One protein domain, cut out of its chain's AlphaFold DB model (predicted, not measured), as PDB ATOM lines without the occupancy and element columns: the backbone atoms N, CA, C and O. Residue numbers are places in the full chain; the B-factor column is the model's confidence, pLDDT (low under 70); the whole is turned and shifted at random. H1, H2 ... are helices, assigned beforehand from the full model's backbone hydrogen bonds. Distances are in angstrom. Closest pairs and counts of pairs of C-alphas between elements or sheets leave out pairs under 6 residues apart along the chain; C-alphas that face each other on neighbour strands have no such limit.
ATOM      1  N   ALA A 741      88.207 144.472 110.631       56.25
ATOM      2  CA  ALA A 741      88.638 143.574 111.703       56.25
ATOM      3  C   ALA A 741      88.419 142.102 111.329       56.25
ATOM      4  O   ALA A 741      89.323 141.297 111.530       56.25
ATOM      5  N   ILE A 742      87.296 141.759 110.683       62.34
ATOM      6  CA  ILE A 742      87.069 140.400 110.157       62.34
ATOM      7  C   ILE A 742      88.131 140.057 109.096       62.34
ATOM      8  O   ILE A 742      88.768 139.010 109.170       62.34
ATOM      9  N   ALA A 743      88.408 140.962 108.152       61.59
ATOM     10  CA  ALA A 743      89.458 140.772 107.150       61.59
ATOM     11  C   ALA A 743      90.880 140.761 107.747       61.59
ATOM     12  O   ALA A 743      91.764 140.101 107.196       61.59
ATOM     13  N   ALA A 744      91.116 141.462 108.863       59.62
ATOM     14  CA  ALA A 744      92.370 141.383 109.609       59.62
ATOM     15  C   ALA A 744      92.515 140.028 110.317       59.62
ATOM     16  O   ALA A 744      93.566 139.409 110.188       59.62
ATOM     17  N   ALA A 745      91.464 139.521 110.969       63.81
ATOM     18  CA  ALA A 745      91.449 138.192 111.576       63.81
ATOM     19  C   ALA A 745      91.649 137.087 110.524       63.81
ATOM     20  O   ALA A 745      92.562 136.277 110.634       63.81
ATOM     21  N   VAL A 746      90.892 137.102 109.422       69.88
ATOM     22  CA  VAL A 746      91.062 136.136 108.317       69.88
ATOM     23  C   VAL A 746      92.465 136.209 107.689       69.88
ATOM     24  O   VAL A 746      92.942 135.218 107.135       69.88
ATOM     25  N   ARG A 747      93.164 137.349 107.792       71.44
ATOM     26  CA  ARG A 747      94.579 137.461 107.414       71.44
ATOM     27  C   ARG A 747      95.509 136.850 108.465       71.44
ATOM     28  O   ARG A 747      96.307 135.991 108.100       71.44
ATOM     29  N   THR A 748      95.399 137.238 109.737       76.44
ATOM     30  CA  THR A 748      96.289 136.724 110.792       76.44
ATOM     31  C   THR A 748      96.151 135.216 110.963       76.44
ATOM     32  O   THR A 748      97.160 134.539 111.114       76.44
ATOM     33  N   TRP A 749      94.947 134.654 110.841       82.94
ATOM     34  CA  TRP A 749      94.733 133.204 110.906       82.94
ATOM     35  C   TRP A 749      95.430 132.463 109.753       82.94
ATOM     36  O   TRP A 749      96.024 131.411 109.976       82.94
ATOM     37  N   LYS A 750      95.456 133.028 108.535       84.19
ATOM     38  CA  LYS A 750      96.235 132.464 107.414       84.19
ATOM     39  C   LYS A 750      97.741 132.553 107.656       84.19
ATOM     40  O   LYS A 750      98.453 131.590 107.387       84.19
ATOM     41  N   GLU A 751      98.223 133.674 108.185       86.19
ATOM     42  CA  GLU A 751      99.640 133.866 108.524       86.19
ATOM     43  C   GLU A 751     100.090 132.897 109.638       86.19
ATOM     44  O   GLU A 751     101.144 132.274 109.512       86.19
ATOM     45  N   GLN A 752      99.262 132.674 110.667       85.38
ATOM     46  CA  GLN A 752      99.520 131.683 111.724       85.38
ATOM     47  C   GLN A 752      99.493 130.241 111.193       85.38
ATOM     48  O   GLN A 752     100.383 129.468 111.533       85.38
ATOM     49  N   LEU A 753      98.543 129.873 110.322       88.88
ATOM     50  CA  LEU A 753      98.495 128.530 109.719       88.88
ATOM     51  C   LEU A 753      99.712 128.238 108.823       88.88
ATOM     52  O   LEU A 753     100.238 127.127 108.851       88.88
ATOM     53  N   ILE A 754     100.200 129.231 108.071       90.31
ATOM     54  CA  ILE A 754     101.443 129.103 107.291       90.31
ATOM     55  C   ILE A 754     102.649 128.963 108.232       90.31
ATOM     56  O   ILE A 754     103.487 128.089 108.018       90.31
ATOM     57  N   SER A 755     102.718 129.767 109.299       89.12
ATOM     58  CA  SER A 755     103.775 129.679 110.318       89.12
ATOM     59  C   SER A 755     103.806 128.300 110.995       89.12
ATOM     60  O   SER A 755     104.866 127.684 111.092       89.12
ATOM     61  N   ALA A 756     102.640 127.772 111.377       89.88
ATOM     62  CA  ALA A 756     102.475 126.432 111.934       89.88
ATOM     63  C   ALA A 756     102.942 125.340 110.959       89.88
ATOM     64  O   ALA A 756     103.724 124.474 111.341       89.88
ATOM     65  N   ALA A 757     102.532 125.397 109.686       91.56
ATOM     66  CA  ALA A 757     102.956 124.425 108.676       91.56
ATOM     67  C   ALA A 757     104.481 124.442 108.442       91.56
ATOM     68  O   ALA A 757     105.100 123.384 108.335       91.56
ATOM     69  N   VAL A 758     105.099 125.629 108.418       93.25
ATOM     70  CA  VAL A 758     106.559 125.784 108.294       93.25
ATOM     71  C   VAL A 758     107.284 125.255 109.536       93.25
ATOM     72  O   VAL A 758     108.265 124.528 109.395       93.25
ATOM     73  N   TYR A 759     106.796 125.552 110.743       91.62
ATOM     74  CA  TYR A 759     107.374 125.040 111.989       91.62
ATOM     75  C   TYR A 759     107.268 123.510 112.083       91.62
ATOM     76  O   TYR A 759     108.276 122.846 112.327       91.62
ATOM     77  N   MET A 760     106.095 122.937 111.782       92.31
ATOM     78  CA  MET A 760     105.896 121.485 111.684       92.31
ATOM     79  C   MET A 760     106.889 120.843 110.706       92.31
ATOM     80  O   MET A 760     107.525 119.851 111.053       92.31
ATOM     81  N   ALA A 761     107.071 121.420 109.512       93.81
ATOM     82  CA  ALA A 761     108.007 120.901 108.515       93.81
ATOM     83  C   ALA A 761     109.473 120.957 108.987       93.81
ATOM     84  O   ALA A 761     110.201 119.976 108.833       93.81
ATOM     85  N   ILE A 762     109.897 122.067 109.606       93.88
ATOM     86  CA  ILE A 762     111.253 122.227 110.156       93.88
ATOM     87  C   ILE A 762     111.514 121.212 111.274       93.88
ATOM     88  O   ILE A 762     112.553 120.555 111.266       93.88
ATOM     89  N   ILE A 763     110.577 121.041 112.210       94.00
ATOM     90  CA  ILE A 763     110.737 120.107 113.332       94.00
ATOM     91  C   ILE A 763     110.670 118.645 112.866       94.00
ATOM     92  O   ILE A 763     111.442 117.827 113.358       94.00
ATOM     93  N   CYS A 764     109.845 118.302 111.870       93.12
ATOM     94  CA  CYS A 764     109.854 116.957 111.282       93.12
ATOM     95  C   CYS A 764     111.173 116.655 110.551       93.12
ATOM     96  O   CYS A 764     111.708 115.557 110.690       93.12
ATOM     97  N   ALA A 765     111.736 117.624 109.818       93.31
ATOM     98  CA  ALA A 765     113.041 117.474 109.172       93.31
ATOM     99  C   ALA A 765     114.187 117.367 110.197       93.31
ATOM    100  O   ALA A 765     115.058 116.511 110.060       93.31
ATOM    101  N   ALA A 766     114.164 118.184 111.255       92.94
ATOM    102  CA  ALA A 766     115.138 118.117 112.342       92.94
ATOM    103  C   ALA A 766     115.029 116.807 113.144       92.94
ATOM    104  O   ALA A 766     116.056 116.231 113.490       92.94
ATOM    105  N   GLY A 767     113.815 116.295 113.380       92.25
ATOM    106  CA  GLY A 767     113.578 114.994 114.017       92.25
ATOM    107  C   GLY A 767     114.034 113.819 113.151       92.25
ATOM    108  O   GLY A 767     114.632 112.874 113.657       92.25
ATOM    109  N   TRP A 768     113.851 113.906 111.828       92.94
ATOM    110  CA  TRP A 768     114.421 112.927 110.901       92.94
ATOM    111  C   TRP A 768     115.954 112.920 110.968       92.94
ATOM    112  O   TRP A 768     116.548 111.862 111.134       92.94
ATOM    113  N   LEU A 769     116.597 114.093 110.919       90.94
ATOM    114  CA  LEU A 769     118.056 114.208 111.047       90.94
ATOM    115  C   LEU A 769     118.563 113.713 112.413       90.94
ATOM    116  O   LEU A 769     119.567 113.006 112.468       90.94
ATOM    117  N   TYR A 770     117.855 114.022 113.503       88.44
ATOM    118  CA  TYR A 770     118.165 113.522 114.843       88.44
ATOM    119  C   TYR A 770     118.171 111.988 114.876       88.44
ATOM    120  O   TYR A 770     119.172 111.385 115.258       88.44
ATOM    121  N   GLY A 771     117.100 111.362 114.374       85.06
ATOM    122  CA  GLY A 771     116.957 109.906 114.259       85.06
ATOM    123  C   GLY A 771     117.869 109.228 113.224       85.06
ATOM    124  O   GLY A 771     117.765 108.019 113.032       85.06
ATOM    125  N   GLN A 772     118.725 109.976 112.519       84.44
ATOM    126  CA  GLN A 772     119.752 109.439 111.615       84.44
ATOM    127  C   GLN A 772     121.182 109.678 112.123       84.44
ATOM    128  O   GLN A 772     122.066 108.880 111.825       84.44
ATOM    129  N   PHE A 773     121.427 110.762 112.871       80.00
ATOM    130  CA  PHE A 773     122.783 111.217 113.213       80.00
ATOM    131  C   PHE A 773     123.045 111.446 114.710       80.00
ATOM    132  O   PHE A 773     124.202 111.597 115.093       80.00
ATOM    133  N   CYS A 774     122.018 111.506 115.564       73.19
ATOM    134  CA  CYS A 774     122.170 111.886 116.977       73.19
ATOM    135  C   CYS A 774     121.872 110.765 117.980       73.19
ATOM    136  O   CYS A 774     122.264 110.903 119.137       73.19
ATOM    137  N   THR A 775     121.256 109.659 117.554       65.19
ATOM    138  CA  THR A 775     120.907 108.488 118.385       65.19
ATOM    139  C   THR A 775     122.089 107.530 118.605       65.19
ATOM    140  O   THR A 775     121.932 106.313 118.527       65.19
ATOM    141  N   TYR A 776     123.294 108.070 118.807       63.56
ATOM    142  CA  TYR A 776     124.468 107.283 119.192       63.56
ATOM    143  C   TYR A 776     124.645 107.291 120.712       63.56
ATOM    144  O   TYR A 776     124.355 108.296 121.370       63.56
ATOM    145  N   GLU A 777     125.133 106.169 121.233       67.50
ATOM    146  CA  GLU A 777     125.371 105.906 122.654       67.50
ATOM    147  C   GLU A 777     126.098 107.078 123.337       67.50
ATOM    148  O   GLU A 777     127.036 107.670 122.789       67.50
ATOM    149  N   TYR A 778     125.609 107.482 124.508       70.81
ATOM    150  CA  TYR A 778     126.192 108.594 125.249       70.81
ATOM    151  C   TYR A 778     127.478 108.145 125.943       70.81
ATOM    152  O   TYR A 778     127.529 107.073 126.541       70.81
ATOM    153  N   ALA A 779     128.518 108.982 125.890       70.56
ATOM    154  CA  ALA A 779     129.708 108.771 126.710       70.56
ATOM    155  C   ALA A 779     129.323 108.763 128.198       70.56
ATOM    156  O   ALA A 779     128.388 109.462 128.594       70.56
ATOM    157  N   SER A 780     130.048 108.004 129.020       71.06
ATOM    158  CA  SER A 780     129.833 107.988 130.467       71.06
ATOM    159  C   SER A 780     130.017 109.382 131.081       71.06
ATOM    160  O   SER A 780     130.850 110.178 130.639       71.06
ATOM    161  N   LEU A 781     129.224 109.674 132.114       72.00
ATOM    162  CA  LEU A 781     129.331 110.894 132.916       72.00
ATOM    163  C   LEU A 781     130.740 111.058 133.495       72.00
ATOM    164  O   LEU A 781     131.334 110.090 133.969       72.00
ATOM    165  N   ARG A 782     131.252 112.294 133.534       65.94
ATOM    166  CA  ARG A 782     132.518 112.591 134.230       65.94
ATOM    167  C   ARG A 782     132.349 112.585 135.748       65.94
ATOM    168  O   ARG A 782     133.324 112.380 136.466       65.94
ATOM    169  N   GLN A 783     131.127 112.816 136.225       66.44
ATOM    170  CA  GLN A 783     130.740 112.681 137.622       66.44
ATOM    171  C   GLN A 783     129.428 111.895 137.727       66.44
ATOM    172  O   GLN A 783     128.370 112.376 137.321       66.44
ATOM    173  N   GLU A 784     129.487 110.693 138.300       68.12
ATOM    174  CA  GLU A 784     128.285 109.913 138.602       68.12
ATOM    175  C   GLU A 784     127.425 110.638 139.659       68.12
ATOM    176  O   GLU A 784     127.954 111.101 140.679       68.12
ATOM    177  N   PRO A 785     126.101 110.769 139.450       68.44
ATOM    178  CA  PRO A 785     125.212 111.363 140.437       68.44
ATOM    179  C   PRO A 785     125.055 110.425 141.633       68.44
ATOM    180  O   PRO A 785     124.991 109.203 141.496       68.44
ATOM    181  N   LYS A 786     124.880 110.992 142.830       69.81
ATOM    182  CA  LYS A 786     124.483 110.190 143.988       69.81
ATOM    183  C   LYS A 786     123.046 109.700 143.785       69.81
ATOM    184  O   LYS A 786     122.110 110.482 143.937       69.81
ATOM    185  N   ILE A 787     122.891 108.414 143.467       74.06
ATOM    186  CA  ILE A 787     121.587 107.788 143.218       74.06
ATOM    187  C   ILE A 787     120.673 107.994 144.435       74.06
ATOM    188  O   ILE A 787     120.936 107.498 145.532       74.06
ATOM    189  N   SER A 788     119.595 108.743 144.220       73.44
ATOM    190  CA  SER A 788     118.545 109.031 145.195       73.44
ATOM    191  C   SER A 788     117.310 108.191 144.884       73.44
ATOM    192  O   SER A 788     116.944 108.033 143.721       73.44
ATOM    193  N   ARG A 789     116.656 107.660 145.924       71.00
ATOM    194  CA  ARG A 789     115.358 106.965 145.807       71.00
ATOM    195  C   ARG A 789     114.165 107.872 146.132       71.00
ATOM    196  O   ARG A 789     113.039 107.544 145.780       71.00
ATOM    197  N   ASP A 790     114.417 109.030 146.740       75.75
ATOM    198  CA  ASP A 790     113.380 109.986 147.150       75.75
ATOM    199  C   ASP A 790     113.188 111.121 146.124       75.75
ATOM    200  O   ASP A 790     112.184 111.835 146.140       75.75
ATOM    201  N   SER A 791     114.148 111.296 145.210       83.00
ATOM    202  CA  SER A 791     114.195 112.382 144.227       83.00
ATOM    203  C   SER A 791     114.802 111.927 142.898       83.00
ATOM    204  O   SER A 791     115.484 110.909 142.832       83.00
ATOM    205  N   PHE A 792     114.648 112.740 141.845       84.50
ATOM    206  CA  PHE A 792     115.572 112.678 140.705       84.50
ATOM    207  C   PHE A 792     117.018 112.783 141.216       84.50
ATOM    208  O   PHE A 792     117.280 113.517 142.175       84.50
ATOM    209  N   SER A 793     117.939 112.039 140.600       83.00
ATOM    210  CA  SER A 793     119.346 112.005 141.041       83.00
ATOM    211  C   SER A 793     120.194 113.120 140.415       83.00
ATOM    212  O   SER A 793     121.224 113.490 140.969       83.00
ATOM    213  N   PHE A 794     119.731 113.696 139.302       83.62
ATOM    214  CA  PHE A 794     120.240 114.951 138.740       83.62
ATOM    215  C   PHE A 794     119.406 116.137 139.232       83.62
ATOM    216  O   PHE A 794     118.177 116.041 139.324       83.62
ATOM    217  N   GLY A 795     120.044 117.278 139.484       83.19
ATOM    218  CA  GLY A 795     119.377 118.563 139.669       83.19
ATOM    219  C   GLY A 795     118.869 119.158 138.350       83.19
ATOM    220  O   GLY A 795     119.294 118.776 137.261       83.19
ATOM    221  N   LEU A 796     117.967 120.139 138.442       82.19
ATOM    222  CA  LEU A 796     117.362 120.805 137.276       82.19
ATOM    223  C   LEU A 796     118.380 121.506 136.362       82.19
ATOM    224  O   LEU A 796     118.166 121.586 135.155       82.19
ATOM    225  N   CYS A 797     119.479 121.998 136.936       80.38
ATOM    226  CA  CYS A 797     120.508 122.762 136.232       80.38
ATOM    227  C   CYS A 797     121.778 121.947 135.924       80.38
ATOM    228  O   CYS A 797     122.727 122.502 135.372       80.38
ATOM    229  N   ASP A 798     121.834 120.649 136.243       75.50
ATOM    230  CA  ASP A 798     123.059 119.864 136.014       75.50
ATOM    231  C   ASP A 798     123.314 119.618 134.519       75.50
ATOM    232  O   ASP A 798     124.452 119.733 134.069       75.50
ATOM    233  N   GLY A 799     122.260 119.451 133.710       69.94
ATOM    234  CA  GLY A 799     122.379 119.397 132.245       69.94
ATOM    235  C   GLY A 799     122.941 120.677 131.611       69.94
ATOM    236  O   GLY A 799     123.578 120.617 130.559       69.94
ATOM    237  N   CYS A 800     122.814 121.830 132.281       73.38
ATOM    238  CA  CYS A 800     123.426 123.085 131.836       73.38
ATOM    239  C   CYS A 800     124.965 123.034 131.883       73.38
ATOM    240  O   CYS A 800     125.619 123.802 131.178       73.38
ATOM    241  N   ARG A 801     125.558 122.116 132.664       68.25
ATOM    242  CA  ARG A 801     127.016 121.892 132.718       68.25
ATOM    243  C   ARG A 801     127.558 121.174 131.477       68.25
ATOM    244  O   ARG A 801     128.771 121.106 131.313       68.25
ATOM    245  N   CYS A 802     126.677 120.679 130.600       60.62
ATOM    246  CA  CYS A 802     127.012 119.970 129.359       60.62
ATOM    247  C   CYS A 802     127.876 118.705 129.561       60.62
ATOM    248  O   CYS A 802     128.600 118.302 128.651       60.62
ATOM    249  N   ASP A 803     127.778 118.080 130.737       59.72
ATOM    250  CA  ASP A 803     128.414 116.806 131.092       59.72
ATOM    251  C   ASP A 803     127.389 115.658 130.950       59.72
ATOM    252  O   ASP A 803     126.273 115.799 131.456       59.72
ATOM    253  N   PRO A 804     127.694 114.553 130.242       58.59
ATOM    254  CA  PRO A 804     128.887 114.320 129.426       58.59
ATOM    255  C   PRO A 804     128.776 114.906 128.015       58.59
ATOM    256  O   PRO A 804     129.778 114.955 127.299       58.59
ATOM    257  N   ASP A 805     127.579 115.339 127.595       67.94
ATOM    258  CA  ASP A 805     127.330 115.737 126.212       67.94
ATOM    259  C   ASP A 805     126.412 116.965 126.048       67.94
ATOM    260  O   ASP A 805     125.214 116.952 126.349       67.94
ATOM    261  N   HIS A 806     126.978 118.004 125.432       77.31
ATOM    262  CA  HIS A 806     126.291 119.200 124.946       77.31
ATOM    263  C   HIS A 806     125.063 118.933 124.047       77.31
ATOM    264  O   HIS A 806     124.179 119.791 123.984       77.31
ATOM    265  N   ARG A 807     124.953 117.756 123.397       80.50
ATOM    266  CA  ARG A 807     123.751 117.324 122.658       80.50
ATOM    267  C   ARG A 807     122.487 117.493 123.498       80.50
ATOM    268  O   ARG A 807     121.515 118.063 123.010       80.50
ATOM    269  N   ILE A 808     122.483 117.008 124.743       83.31
ATOM    270  CA  ILE A 808     121.270 116.988 125.576       83.31
ATOM    271  C   ILE A 808     120.791 118.422 125.841       83.31
ATOM    272  O   ILE A 808     119.611 118.719 125.655       83.31
ATOM    273  N   CYS A 809     121.718 119.329 126.161       83.31
ATOM    274  CA  CYS A 809     121.436 120.750 126.355       83.31
ATOM    275  C   CYS A 809     120.939 121.434 125.068       83.31
ATOM    276  O   CYS A 809     119.898 122.093 125.086       83.31
ATOM    277  N   LEU A 810     121.620 121.232 123.934       86.12
ATOM    278  CA  LEU A 810     121.248 121.833 122.647       86.12
ATOM    279  C   LEU A 810     119.846 121.403 122.190       86.12
ATOM    280  O   LEU A 810     119.020 122.246 121.829       86.12
ATOM    281  N   TRP A 811     119.558 120.100 122.221       86.81
ATOM    282  CA  TRP A 811     118.277 119.569 121.758       86.81
ATOM    283  C   TRP A 811     117.133 119.852 122.744       86.81
ATOM    284  O   TRP A 811     116.015 120.088 122.294       86.81
ATOM    285  N   ALA A 812     117.384 119.937 124.055       87.00
ATOM    286  CA  ALA A 812     116.380 120.397 125.019       87.00
ATOM    287  C   ALA A 812     116.064 121.900 124.880       87.00
ATOM    288  O   ALA A 812     114.895 122.283 124.893       87.00
ATOM    289  N   CYS A 813     117.083 122.752 124.716       85.19
ATOM    290  CA  CYS A 813     116.910 124.207 124.653       85.19
ATOM    291  C   CYS A 813     116.344 124.702 123.314       85.19
ATOM    292  O   CYS A 813     115.472 125.569 123.303       85.19
ATOM    293  N   CYS A 814     116.826 124.178 122.181       84.19
ATOM    294  CA  CYS A 814     116.434 124.663 120.851       84.19
ATOM    295  C   CYS A 814     115.336 123.823 120.182       84.19
ATOM    296  O   CYS A 814     114.636 124.323 119.302       84.19
ATOM    297  N   PHE A 815     115.175 122.560 120.585       90.31
ATOM    298  CA  PHE A 815     114.345 121.569 119.894       90.31
ATOM    299  C   PHE A 815     113.519 120.715 120.869       90.31
ATOM    300  O   PHE A 815     113.340 119.513 120.668       90.31
ATOM    301  N   LEU A 816     112.981 121.356 121.911       91.56
ATOM    302  CA  LEU A 816     112.223 120.737 123.004       91.56
ATOM    303  C   LEU A 816     111.239 119.615 122.585       91.56
ATOM    304  O   LEU A 816     111.259 118.574 123.244       91.56
ATOM    305  N   PRO A 817     110.426 119.733 121.504       92.81
ATOM    306  CA  PRO A 817     109.522 118.655 121.086       92.81
ATOM    307  C   PRO A 817     110.249 117.364 120.689       92.81
ATOM    308  O   PRO A 817     109.724 116.280 120.914       92.81
ATOM    309  N   ILE A 818     111.455 117.478 120.120       93.75
ATOM    310  CA  ILE A 818     112.276 116.348 119.670       93.75
ATOM    311  C   ILE A 818     112.891 115.649 120.882       93.75
ATOM    312  O   ILE A 818     112.685 114.451 121.049       93.75
ATOM    313  N   ARG A 819     113.582 116.381 121.772       92.94
ATOM    314  CA  ARG A 819     114.231 115.756 122.941       92.94
ATOM    315  C   ARG A 819     113.228 115.229 123.969       92.94
ATOM    316  O   ARG A 819     113.507 114.217 124.602       92.94
ATOM    317  N   TRP A 820     112.057 115.856 124.114       94.50
ATOM    318  CA  TRP A 820     110.981 115.287 124.933       94.50
ATOM    319  C   TRP A 820     110.416 114.002 124.317       94.50
ATOM    320  O   TRP A 820     110.261 113.014 125.031       94.50
ATOM    321  N   ALA A 821     110.144 113.984 123.005       93.69
ATOM    322  CA  ALA A 821     109.613 112.797 122.332       93.69
ATOM    323  C   ALA A 821     110.598 111.620 122.355       93.69
ATOM    324  O   ALA A 821     110.175 110.481 122.519       93.69
ATOM    325  N   ASP A 822     111.896 111.905 122.251       91.56
ATOM    326  CA  ASP A 822     112.978 110.936 122.415       91.56
ATOM    327  C   ASP A 822     112.928 110.287 123.808       91.56
ATOM    328  O   ASP A 822     112.668 109.086 123.923       91.56
ATOM    329  N   THR A 823     113.003 111.100 124.869       91.88
ATOM    330  CA  THR A 823     112.911 110.649 126.269       91.88
ATOM    331  C   THR A 823     111.600 109.895 126.570       91.88
ATOM    332  O   THR A 823     111.622 108.880 127.263       91.88
ATOM    333  N   ALA A 824     110.462 110.340 126.025       92.50
ATOM    334  CA  ALA A 824     109.155 109.682 126.169       92.50
ATOM    335  C   ALA A 824     109.041 108.343 125.404       92.50
ATOM    336  O   ALA A 824     108.169 107.522 125.720       92.50
ATOM    337  N   SER A 825     109.910 108.129 124.411       92.56
ATOM    338  CA  SER A 825     109.962 106.923 123.575       92.56
ATOM    339  C   SER A 825     111.007 105.894 124.006       92.56
ATOM    340  O   SER A 825     110.960 104.760 123.528       92.56
ATOM    341  N   SER A 826     111.900 106.258 124.933       87.75
ATOM    342  CA  SER A 826     112.873 105.343 125.539       87.75
ATOM    343  C   SER A 826     112.188 104.094 126.117       87.75
ATOM    344  O   SER A 826     111.148 104.226 126.779       87.75
ATOM    345  N   PRO A 827     112.758 102.883 125.942       85.00
ATOM    346  CA  PRO A 827     112.175 101.646 126.464       85.00
ATOM    347  C   PRO A 827     112.004 101.661 127.991       85.00
ATOM    348  O   PRO A 827     111.037 101.084 128.483       85.00
ATOM    349  N   LYS A 828     112.859 102.394 128.726       83.19
ATOM    350  CA  LYS A 828     112.768 102.574 130.189       83.19
ATOM    351  C   LYS A 828     111.514 103.357 130.639       83.19
ATOM    352  O   LYS A 828     111.176 103.335 131.817       83.19
ATOM    353  N   VAL A 829     110.830 104.070 129.732       85.81
ATOM    354  CA  VAL A 829     109.668 104.939 130.041       85.81
ATOM    355  C   VAL A 829     108.405 104.513 129.286       85.81
ATOM    356  O   VAL A 829     107.311 104.516 129.857       85.81
ATOM    357  N   ASN A 830     108.560 104.161 128.004       86.44
ATOM    358  CA  ASN A 830     107.527 103.650 127.100       86.44
ATOM    359  C   ASN A 830     106.178 104.399 127.223       86.44
ATOM    360  O   ASN A 830     105.119 103.811 127.476       86.44
ATOM    361  N   PHE A 831     106.225 105.732 127.114       88.50
ATOM    362  CA  PHE A 831     105.038 106.586 127.196       88.50
ATOM    363  C   PHE A 831     104.418 106.830 125.818       88.50
ATOM    364  O   PHE A 831     103.205 106.695 125.659       88.50
ATOM    365  N   MET A 832     105.237 107.156 124.813       88.50
ATOM    366  CA  MET A 832     104.774 107.400 123.446       88.50
ATOM    367  C   MET A 832     105.880 107.104 122.431       88.50
ATOM    368  O   MET A 832     107.028 107.475 122.640       88.50
ATOM    369  N   ARG A 833     105.549 106.475 121.294       90.94
ATOM    370  CA  ARG A 833     106.518 106.260 120.200       90.94
ATOM    371  C   ARG A 833     107.034 107.603 119.660       90.94
ATOM    372  O   ARG A 833     106.249 108.536 119.504       90.94
ATOM    373  N   TYR A 834     108.316 107.643 119.290       90.94
ATOM    374  CA  TYR A 834     109.062 108.833 118.848       90.94
ATOM    375  C   TYR A 834     108.285 109.753 117.888       90.94
ATOM    376  O   TYR A 834     108.005 110.909 118.207       90.94
ATOM    377  N   TRP A 835     107.862 109.227 116.733       93.44
ATOM    378  CA  TRP A 835     107.173 110.008 115.699       93.44
ATOM    379  C   TRP A 835     105.814 110.577 116.152       93.44
ATOM    380  O   TRP A 835     105.622 111.788 116.021       93.44
ATOM    381  N   PRO A 836     104.889 109.787 116.740       94.50
ATOM    382  CA  PRO A 836     103.709 110.329 117.418       94.50
ATOM    383  C   PRO A 836     104.023 111.379 118.493       94.50
ATOM    384  O   PRO A 836     103.301 112.371 118.576       94.50
ATOM    385  N   GLY A 837     105.102 111.210 119.266       92.50
ATOM    386  CA  GLY A 837     105.554 112.181 120.268       92.50
ATOM    387  C   GLY A 837     105.902 113.538 119.655       92.50
ATOM    388  O   GLY A 837     105.343 114.558 120.064       92.50
ATOM    389  N   ILE A 838     106.752 113.540 118.620       93.88
ATOM    390  CA  ILE A 838     107.124 114.756 117.881       93.88
ATOM    391  C   ILE A 838     105.884 115.412 117.281       93.88
ATOM    392  O   ILE A 838     105.669 116.606 117.489       93.88
ATOM    393  N   LEU A 839     105.053 114.657 116.558       94.50
ATOM    394  CA  LEU A 839     103.872 115.207 115.888       94.50
ATOM    395  C   LEU A 839     102.875 115.809 116.887       94.50
ATOM    396  O   LEU A 839     102.383 116.911 116.654       94.50
ATOM    397  N   THR A 840     102.631 115.139 118.017       93.69
ATOM    398  CA  THR A 840     101.702 115.611 119.058       93.69
ATOM    399  C   THR A 840     102.203 116.896 119.713       93.69
ATOM    400  O   THR A 840     101.471 117.886 119.750       93.69
ATOM    401  N   MET A 841     103.456 116.927 120.182       92.81
ATOM    402  CA  MET A 841     104.003 118.125 120.827       92.81
ATOM    403  C   MET A 841     104.125 119.293 119.853       92.81
ATOM    404  O   MET A 841     103.698 120.403 120.165       92.81
ATOM    405  N   THR A 842     104.651 119.058 118.651       93.56
ATOM    406  CA  THR A 842     104.846 120.125 117.658       93.56
ATOM    407  C   THR A 842     103.509 120.719 117.209       93.56
ATOM    408  O   THR A 842     103.410 121.937 117.052       93.56
ATOM    409  N   LEU A 843     102.453 119.903 117.088       93.31
ATOM    410  CA  LEU A 843     101.096 120.378 116.814       93.31
ATOM    411  C   LEU A 843     100.553 121.237 117.967       93.31
ATOM    412  O   LEU A 843     100.041 122.329 117.721       93.31
ATOM    413  N   LEU A 844     100.701 120.794 119.220       93.56
ATOM    414  CA  LEU A 844     100.244 121.558 120.385       93.56
ATOM    415  C   LEU A 844     100.962 122.910 120.506       93.56
ATOM    416  O   LEU A 844     100.280 123.926 120.673       93.56
ATOM    417  N   PHE A 845     102.291 122.946 120.340       91.81
ATOM    418  CA  PHE A 845     103.076 124.189 120.311       91.81
ATOM    419  C   PHE A 845     102.670 125.106 119.144       91.81
ATOM    420  O   PHE A 845     102.505 126.310 119.341       91.81
ATOM    421  N   SER A 846     102.420 124.549 117.953       91.56
ATOM    422  CA  SER A 846     101.952 125.311 116.780       91.56
ATOM    423  C   SER A 846     100.594 125.988 116.996       91.56
ATOM    424  O   SER A 846     100.322 127.041 116.421       91.56
ATOM    425  N   LEU A 847      99.730 125.390 117.820       90.12
ATOM    426  CA  LEU A 847      98.362 125.853 118.063       90.12
ATOM    427  C   LEU A 847      98.224 126.810 119.261       90.12
ATOM    428  O   LEU A 847      97.117 127.289 119.511       90.12
ATOM    429  N   ILE A 848      99.305 127.145 119.979       90.50
ATOM    430  CA  ILE A 848      99.250 128.017 121.173       90.50
ATOM    431  C   ILE A 848      98.620 129.377 120.846       90.50
ATOM    432  O   ILE A 848      97.687 129.805 121.525       90.50
ATOM    433  N   ASN A 849      99.068 130.020 119.763       86.12
ATOM    434  CA  ASN A 849      98.539 131.314 119.314       86.12
ATOM    435  C   ASN A 849      97.085 131.226 118.821       86.12
ATOM    436  O   ASN A 849      96.345 132.200 118.920       86.12
ATOM    437  N   LEU A 850      96.684 130.076 118.267       85.75
ATOM    438  CA  LEU A 850      95.354 129.857 117.690       85.75
ATOM    439  C   LEU A 850      94.303 129.532 118.765       85.75
ATOM    440  O   LEU A 850      93.127 129.840 118.605       85.75
ATOM    441  N   SER A 851      94.745 128.909 119.858       88.06
ATOM    442  CA  SER A 851      93.924 128.446 120.982       88.06
ATOM    443  C   SER A 851      94.017 129.342 122.222       88.06
ATOM    444  O   SER A 851      93.578 128.941 123.297       88.06
ATOM    445  N   TYR A 852      94.619 130.532 122.099       85.69
ATOM    446  CA  TYR A 852      94.847 131.478 123.200       85.69
ATOM    447  C   TYR A 852      95.508 130.834 124.439       85.69
ATOM    448  O   TYR A 852      95.194 131.169 125.578       85.69
ATOM    449  N   GLY A 853      96.431 129.893 124.214       87.38
ATOM    450  CA  GLY A 853      97.161 129.182 125.268       87.38
ATOM    451  C   GLY A 853      96.533 127.871 125.757       87.38
ATOM    452  O   GLY A 853      97.206 127.135 126.476       87.38
ATOM    453  N   VAL A 854      95.316 127.499 125.340       91.88
ATOM    454  CA  VAL A 854      94.688 126.234 125.783       91.88
ATOM    455  C   VAL A 854      95.531 125.012 125.389       91.88
ATOM    456  O   VAL A 854      95.718 124.110 126.207       91.88
ATOM    457  N   THR A 855      96.139 124.987 124.196       92.38
ATOM    458  CA  THR A 855      97.047 123.884 123.822       92.38
ATOM    459  C   THR A 855      98.381 123.897 124.570       92.38
ATOM    460  O   THR A 855      99.007 122.844 124.670       92.38
ATOM    461  N   ALA A 856      98.797 125.026 125.159       90.50
ATOM    462  CA  ALA A 856      99.958 125.065 126.050       90.50
ATOM    463  C   ALA A 856      99.662 124.345 127.376       90.50
ATOM    464  O   ALA A 856     100.504 123.598 127.865       90.50
ATOM    465  N   LEU A 857      98.444 124.498 127.917       93.56
ATOM    466  CA  LEU A 857      97.997 123.759 129.104       93.56
ATOM    467  C   LEU A 857      97.900 122.249 128.830       93.56
ATOM    468  O   LEU A 857      98.285 121.447 129.678       93.56
ATOM    469  N   LEU A 858      97.456 121.851 127.630       94.31
ATOM    470  CA  LEU A 858      97.444 120.445 127.208       94.31
ATOM    471  C   LEU A 858      98.863 119.870 127.033       94.31
ATOM    472  O   LEU A 858      99.118 118.749 127.470       94.31
ATOM    473  N   ALA A 859      99.798 120.630 126.452       93.69
ATOM    474  CA  ALA A 859     101.203 120.223 126.352       93.69
ATOM    475  C   ALA A 859     101.849 120.072 127.741       93.69
ATOM    476  O   ALA A 859     102.471 119.050 128.022       93.69
ATOM    477  N   LEU A 860     101.626 121.043 128.635       94.88
ATOM    478  CA  LEU A 860     102.087 121.015 130.023       94.88
ATOM    479  C   LEU A 860     101.535 119.798 130.783       94.88
ATOM    480  O   LEU A 860     102.293 119.106 131.460       94.88
ATOM    481  N   LEU A 861     100.248 119.475 130.615       94.62
ATOM    482  CA  LEU A 861      99.642 118.275 131.196       94.62
ATOM    483  C   LEU A 861     100.303 116.985 130.676       94.62
ATOM    484  O   LEU A 861     100.644 116.116 131.476       94.62
ATOM    485  N   LEU A 862     100.535 116.860 129.364       94.69
ATOM    486  CA  LEU A 862     101.231 115.701 128.785       94.69
ATOM    487  C   LEU A 862     102.679 115.574 129.284       94.69
ATOM    488  O   LEU A 862     103.142 114.461 129.537       94.69
ATOM    489  N   MET A 863     103.380 116.694 129.468       93.81
ATOM    490  CA  MET A 863     104.742 116.723 130.010       93.81
ATOM    491  C   MET A 863     104.779 116.293 131.483       93.81
ATOM    492  O   MET A 863     105.579 115.430 131.843       93.81
ATOM    493  N   VAL A 864     103.848 116.777 132.314       94.81
ATOM    494  CA  VAL A 864     103.685 116.317 133.706       94.81
ATOM    495  C   VAL A 864     103.316 114.827 133.770       94.81
ATOM    496  O   VAL A 864     103.870 114.098 134.592       94.81
ATOM    497  N   LEU A 865     102.446 114.329 132.884       93.62
ATOM    498  CA  LEU A 865     102.094 112.904 132.822       93.62
ATOM    499  C   LEU A 865     103.292 112.016 132.437       93.62
ATOM    500  O   LEU A 865     103.483 110.962 133.049       93.62
ATOM    501  N   ASN A 866     104.133 112.450 131.492       93.00
ATOM    502  CA  ASN A 866     105.391 111.770 131.162       93.00
ATOM    503  C   ASN A 866     106.366 111.769 132.351       93.00
ATOM    504  O   ASN A 866     106.914 110.731 132.713       93.00
ATOM    505  N   ARG A 867     106.524 112.909 133.025       93.19
ATOM    506  CA  ARG A 867     107.398 113.056 134.198       93.19
ATOM    507  C   ARG A 867     106.959 112.193 135.388       93.19
ATOM    508  O   ARG A 867     107.789 111.621 136.096       93.19
ATOM    509  N   GLN A 868     105.650 112.033 135.576       94.06
ATOM    510  CA  GLN A 868     105.066 111.111 136.554       94.06
ATOM    511  C   GLN A 868     105.249 109.637 136.146       94.06
ATOM    512  O   GLN A 868     105.532 108.808 137.013       94.06
ATOM    513  N   ARG A 869     105.183 109.305 134.844       91.50
ATOM    514  CA  ARG A 869     105.563 107.977 134.319       91.50
ATOM    515  C   ARG A 869     107.034 107.655 134.583       91.50
ATOM    516  O   ARG A 869     107.313 106.573 135.098       91.50
ATOM    517  N   ILE A 870     107.947 108.595 134.322       90.88
ATOM    518  CA  ILE A 870     109.379 108.445 134.630       90.88
ATOM    519  C   ILE A 870     109.561 108.132 136.119       90.88
ATOM    520  O   ILE A 870     110.181 107.126 136.449       90.88
ATOM    521  N   ARG A 871     108.948 108.897 137.036       90.50
ATOM    522  CA  ARG A 871     109.044 108.573 138.471       90.50
ATOM    523  C   ARG A 871     108.549 107.168 138.818       90.50
ATOM    524  O   ARG A 871     109.211 106.503 139.606       90.50
ATOM    525  N   SER A 872     107.453 106.695 138.218       89.31
ATOM    526  CA  SER A 872     106.995 105.317 138.453       89.31
ATOM    527  C   SER A 872     107.962 104.244 137.924       89.31
ATOM    528  O   SER A 872     108.093 103.211 138.566       89.31
ATOM    529  N   ALA A 873     108.689 104.488 136.827       87.38
ATOM    530  CA  ALA A 873     109.694 103.549 136.303       87.38
ATOM    531  C   ALA A 873     110.972 103.472 137.170       87.38
ATOM    532  O   ALA A 873     111.611 102.424 137.264       87.38
ATOM    533  N   TYR A 874     111.320 104.573 137.846       85.75
ATOM    534  CA  TYR A 874     112.463 104.662 138.767       85.75
ATOM    535  C   TYR A 874     112.090 104.440 140.247       85.75
ATOM    536  O   TYR A 874     112.909 104.697 141.125       85.75
ATOM    537  N   ASN A 875     110.868 103.971 140.545       86.31
ATOM    538  CA  ASN A 875     110.336 103.797 141.910       86.31
ATOM    539  C   ASN A 875     110.416 105.055 142.808       86.31
ATOM    540  O   ASN A 875     110.399 104.957 144.034       86.31
ATOM    541  N   LEU A 876     110.450 106.246 142.204       88.06
ATOM    542  CA  LEU A 876     110.433 107.522 142.917       88.06
ATOM    543  C   LEU A 876     109.005 107.856 143.402       88.06
ATOM    544  O   LEU A 876     108.026 107.418 142.780       88.06
ATOM    545  N   PRO A 877     108.841 108.688 144.451       85.31
ATOM    546  CA  PRO A 877     107.528 109.136 144.917       85.31
ATOM    547  C   PRO A 877     106.710 109.790 143.791       85.31
ATOM    548  O   PRO A 877     107.117 110.799 143.219       85.31
ATOM    549  N   HIS A 878     105.548 109.221 143.465       87.19
ATOM    550  CA  HIS A 878     104.701 109.639 142.342       87.19
ATOM    551  C   HIS A 878     103.218 109.680 142.738       87.19
ATOM    552  O   HIS A 878     102.824 109.146 143.772       87.19
ATOM    553  N   ARG A 879     102.390 110.346 141.922       85.19
ATOM    554  CA  ARG A 879     100.941 110.580 142.113       85.19
ATOM    555  C   ARG A 879     100.543 111.302 143.410       85.19
ATOM    556  O   ARG A 879      99.356 111.426 143.695       85.19
ATOM    557  N   THR A 880     101.494 111.835 144.175       88.44
ATOM    558  CA  THR A 880     101.197 112.692 145.330       88.44
ATOM    559  C   THR A 880     100.945 114.128 144.872       88.44
ATOM    560  O   THR A 880     101.641 114.632 143.990       88.44
ATOM    561  N   CYS A 881     100.003 114.838 145.500       86.19
ATOM    562  CA  CYS A 881      99.682 116.226 145.131       86.19
ATOM    563  C   CYS A 881     100.914 117.149 145.161       86.19
ATOM    564  O   CYS A 881     101.055 118.021 144.306       86.19
ATOM    565  N   SER A 882     101.839 116.911 146.096       87.81
ATOM    566  CA  SER A 882     103.139 117.589 146.177       87.81
ATOM    567  C   SER A 882     104.019 117.357 144.936       87.81
ATOM    568  O   SER A 882     104.507 118.317 144.341       87.81
ATOM    569  N   THR A 883     104.178 116.109 144.469       88.56
ATOM    570  CA  THR A 883     105.033 115.808 143.300       88.56
ATOM    571  C   THR A 883     104.411 116.263 141.983       88.56
ATOM    572  O   THR A 883     105.121 116.827 141.153       88.56
ATOM    573  N   CYS A 884     103.092 116.127 141.818       89.38
ATOM    574  CA  CYS A 884     102.374 116.680 140.667       89.38
ATOM    575  C   CYS A 884     102.471 118.218 140.611       89.38
ATOM    576  O   CYS A 884     102.649 118.783 139.533       89.38
ATOM    577  N   SER A 885     102.410 118.898 141.763       90.06
ATOM    578  CA  SER A 885     102.553 120.362 141.836       90.06
ATOM    579  C   SER A 885     103.980 120.810 141.516       90.06
ATOM    580  O   SER A 885     104.172 121.728 140.723       90.06
ATOM    581  N   MET A 886     104.994 120.134 142.074       88.00
ATOM    582  CA  MET A 886     106.396 120.401 141.737       88.00
ATOM    583  C   MET A 886     106.684 120.190 140.247       88.00
ATOM    584  O   MET A 886     107.417 120.983 139.664       88.00
ATOM    585  N   ASP A 887     106.092 119.177 139.612       91.69
ATOM    586  CA  ASP A 887     106.243 118.937 138.173       91.69
ATOM    587  C   ASP A 887     105.597 120.018 137.315       91.69
ATOM    588  O   ASP A 887     106.212 120.472 136.351       91.69
ATOM    589  N   PHE A 888     104.384 120.445 137.677       92.56
ATOM    590  CA  PHE A 888     103.698 121.538 137.000       92.56
ATOM    591  C   PHE A 888     104.544 122.814 137.046       92.56
ATOM    592  O   PHE A 888     104.821 123.400 136.005       92.56
ATOM    593  N   LEU A 889     105.029 123.206 138.229       92.31
ATOM    594  CA  LEU A 889     105.876 124.393 138.398       92.31
ATOM    595  C   LEU A 889     107.221 124.244 137.663       92.31
ATOM    596  O   LEU A 889     107.674 125.186 137.018       92.31
ATOM    597  N   THR A 890     107.824 123.053 137.700       90.75
ATOM    598  CA  THR A 890     109.069 122.722 136.983       90.75
ATOM    599  C   THR A 890     108.922 122.947 135.476       90.75
ATOM    600  O   THR A 890     109.692 123.706 134.883       90.75
ATOM    601  N   TRP A 891     107.910 122.330 134.860       92.00
ATOM    602  CA  TRP A 891     107.650 122.451 133.425       92.00
ATOM    603  C   TRP A 891     107.082 123.818 133.023       92.00
ATOM    604  O   TRP A 891     107.270 124.226 131.882       92.00
ATOM    605  N   PHE A 892     106.430 124.546 133.934       90.50
ATOM    606  CA  PHE A 892     105.924 125.897 133.679       90.50
ATOM    607  C   PHE A 892     107.040 126.956 133.679       90.50
ATOM    608  O   PHE A 892     107.046 127.831 132.816       90.50
ATOM    609  N   PHE A 893     107.999 126.879 134.613       88.81
ATOM    610  CA  PHE A 893     109.063 127.885 134.745       88.81
ATOM    611  C   PHE A 893     110.336 127.579 133.948       88.81
ATOM    612  O   PHE A 893     110.954 128.514 133.441       88.81
ATOM    613  N   CYS A 894     110.739 126.310 133.796       89.50
ATOM    614  CA  CYS A 894     111.850 125.956 132.907       89.50
ATOM    615  C   CYS A 894     111.626 124.618 132.171       89.50
ATOM    616  O   CYS A 894     112.232 123.601 132.525       89.50
ATOM    617  N   PRO A 895     110.834 124.625 131.077       89.56
ATOM    618  CA  PRO A 895     110.702 123.478 130.180       89.56
ATOM    619  C   PRO A 895     112.032 122.833 129.733       89.56
ATOM    620  O   PRO A 895     112.131 121.607 129.794       89.56
ATOM    621  N   PRO A 896     113.086 123.577 129.317       89.50
ATOM    622  CA  PRO A 896     114.328 122.933 128.890       89.50
ATOM    623  C   PRO A 896     115.113 122.322 130.060       89.50
ATOM    624  O   PRO A 896     115.702 121.260 129.883       89.50
ATOM    625  N   CYS A 897     115.073 122.911 131.263       89.75
ATOM    626  CA  CYS A 897     115.659 122.311 132.469       89.75
ATOM    627  C   CYS A 897     114.979 120.972 132.796       89.75
ATOM    628  O   CYS A 897     115.643 119.966 133.037       89.75
ATOM    629  N   ALA A 898     113.642 120.950 132.742       92.31
ATOM    630  CA  ALA A 898     112.842 119.753 132.968       92.31
ATOM    631  C   ALA A 898     113.177 118.642 131.957       92.31
ATOM    632  O   ALA A 898     113.429 117.503 132.354       92.31
ATOM    633  N   ALA A 899     113.271 118.994 130.669       92.06
ATOM    634  CA  ALA A 899     113.650 118.078 129.596       92.06
ATOM    635  C   ALA A 899     115.088 117.551 129.721       92.06
ATOM    636  O   ALA A 899     115.310 116.368 129.473       92.06
ATOM    637  N   MET A 900     116.055 118.390 130.116       89.94
ATOM    638  CA  MET A 900     117.435 117.956 130.375       89.94
ATOM    639  C   MET A 900     117.504 116.978 131.551       89.94
ATOM    640  O   MET A 900     118.134 115.932 131.436       89.94
ATOM    641  N   GLN A 901     116.819 117.279 132.657       90.75
ATOM    642  CA  GLN A 901     116.796 116.418 133.841       90.75
ATOM    643  C   GLN A 901     116.119 115.065 133.556       90.75
ATOM    644  O   GLN A 901     116.630 114.024 133.968       90.75
ATOM    645  N   GLU A 902     114.998 115.061 132.824       92.19
ATOM    646  CA  GLU A 902     114.323 113.829 132.389       92.19
ATOM    647  C   GLU A 902     115.177 113.026 131.408       92.19
ATOM    648  O   GLU A 902     115.262 111.809 131.544       92.19
ATOM    649  N   ALA A 903     115.849 113.690 130.462       90.12
ATOM    650  CA  ALA A 903     116.791 113.047 129.555       90.12
ATOM    651  C   ALA A 903     117.923 112.354 130.327       90.12
ATOM    652  O   ALA A 903     118.088 111.147 130.200       90.12
ATOM    653  N   MET A 904     118.651 113.081 131.180       86.69
ATOM    654  CA  MET A 904     119.790 112.525 131.919       86.69
ATOM    655  C   MET A 904     119.382 111.375 132.849       86.69
ATOM    656  O   MET A 904     120.075 110.362 132.895       86.69
ATOM    657  N   GLN A 905     118.237 111.488 133.538       88.88
ATOM    658  CA  GLN A 905     117.693 110.406 134.368       88.88
ATOM    659  C   GLN A 905     117.390 109.140 133.548       88.88
ATOM    660  O   GLN A 905     117.498 108.048 134.091       88.88
ATOM    661  N   VAL A 906     116.995 109.276 132.277       89.19
ATOM    662  CA  VAL A 906     116.635 108.149 131.404       89.19
ATOM    663  C   VAL A 906     117.845 107.523 130.707       89.19
ATOM    664  O   VAL A 906     117.903 106.299 130.622       89.19
ATOM    665  N   GLU A 907     118.805 108.323 130.234       86.44
ATOM    666  CA  GLU A 907     120.018 107.791 129.593       86.44
ATOM    667  C   GLU A 907     120.936 107.105 130.623       86.44
ATOM    668  O   GLU A 907     121.339 105.961 130.431       86.44
ATOM    669  N   PHE A 908     121.254 107.790 131.730       83.88
ATOM    670  CA  PHE A 908     122.407 107.454 132.583       83.88
ATOM    671  C   PHE A 908     122.089 106.705 133.879       83.88
ATOM    672  O   PHE A 908     122.999 106.445 134.665       83.88
ATOM    673  N   ILE A 909     120.821 106.411 134.160       84.12
ATOM    674  CA  ILE A 909     120.424 105.663 135.357       84.12
ATOM    675  C   ILE A 909     119.552 104.498 134.910       84.12
ATOM    676  O   ILE A 909     118.703 104.640 134.031       84.12
ATOM    677  N   ASP A 910     119.779 103.324 135.485       80.25
ATOM    678  CA  ASP A 910     119.020 102.122 135.150       80.25
ATOM    679  C   ASP A 910     117.717 102.043 135.935       80.25
ATOM    680  O   ASP A 910     117.610 102.512 137.074       80.25
ATOM    681  N   SER A 911     116.681 101.517 135.282       72.00
ATOM    682  CA  SER A 911     115.360 101.439 135.884       72.00
ATOM    683  C   SER A 911     115.317 100.302 136.901       72.00
ATOM    684  O   SER A 911     116.070  99.328 136.832       72.00
ATOM    685  N   ALA A 912     114.374 100.371 137.838       62.34
ATOM    686  CA  ALA A 912     114.191  99.281 138.793       62.34
ATOM    687  C   ALA A 912     113.721  97.971 138.121       62.34
ATOM    688  O   ALA A 912     113.827  96.902 138.722       62.34
TER     689      ALA A 912
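What this domain is: This is residues 741 to 912 of the 951 residues of the protein "Hypothetical protein" of Symbiodinium microadriaticum (UniProt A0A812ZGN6). A small bundle of four helices, H4, H5, H6 and H8, with H4 in its middle, makes the body, and the long helix H1 runs along one side of it, packing on H5 and H4 and sticking out at residues 741 to 747. H3 and the short H2 pack on H8, H7 crosses H6 at a steep angle, and the long link of residues 774 to 797 loops round one end of the body. The printed part has 172 residues with eight named helices, H1 to H8 in that order, and no named strand; the class is all helix. It is compact, with a radius of gyration of the C-alphas of 17.1 A, yet only just elongated, spanning 59 by 39 by 26 A.

Where its parts are: Find C-alpha 741 at (88.638, 143.574, 111.703); from there H1, residues 741 to 773, runs 47.1 A to C-alpha 773 at (122.783, 111.217, 113.213). After the long link come H2, residues 798 to 801, and H3, residues 806 to 814, 12.0 A long. Next read H4, residues 816 to 825, 14.0 A, and H5, residues 834 to 846, 18.1 A. H6, residues 854 to 873, is 29.2 A long. H7, residues 881 to 893, measures 18.2 A, and H8, residues 895 to 907, measures 18.3 A and ends at C-alpha 907, (120.018, 107.791, 129.593).

How they stand to each other: Start with the bundle, helices grouped together: H4 and H5 form a helical hairpin, closest at the C-alphas of Ala 821 and Gly 837, 4.6 A, at a shallow tilt of 33 degrees, only just short of steep. H5 and H6 form another, closest at the C-alphas of Leu 844 and Thr 855, 5.2 A. H8, the hub, touches five helices; its closest C-alphas to H4 are Ala 903 and Thr 823, 5.6 A, and the two run the same way at a shallow tilt of 30 degrees. H3 touches H8 at the C-alphas of Ala 812 and Pro 896, 5.1 A. H2 touches H8 at Gly 799 and Met 900, C-alphas 5.5 A apart. H7 touches H6, with residues 860 to 868 of H6 alone, at a steep tilt of 53 degrees, closest at the C-alphas of Asp 887 and Val 864, 5.8 A. H1 touches H5 with residues 756 to 767 alone, opposite ways at a shallow tilt of 26 degrees; the C-alphas of Ala 756 and Ser 846 come closest, 5.0 A. H1 and H8 are apart. In H3 to H8 every O i to N i+4 pair is within hydrogen-bond range, in H1 28 of 29, and H2 is too short for such a pair.

The domain as a whole: The two C-alphas farthest apart, those of Ala 743 and Lys 786, are 59.3 A apart. The printed part has no cut. The link from H1 to H2 is long. Confidence is under 70 at residues 741 to 746, 775 to 777, 782 to 786, 799, 801 to 805 and 912.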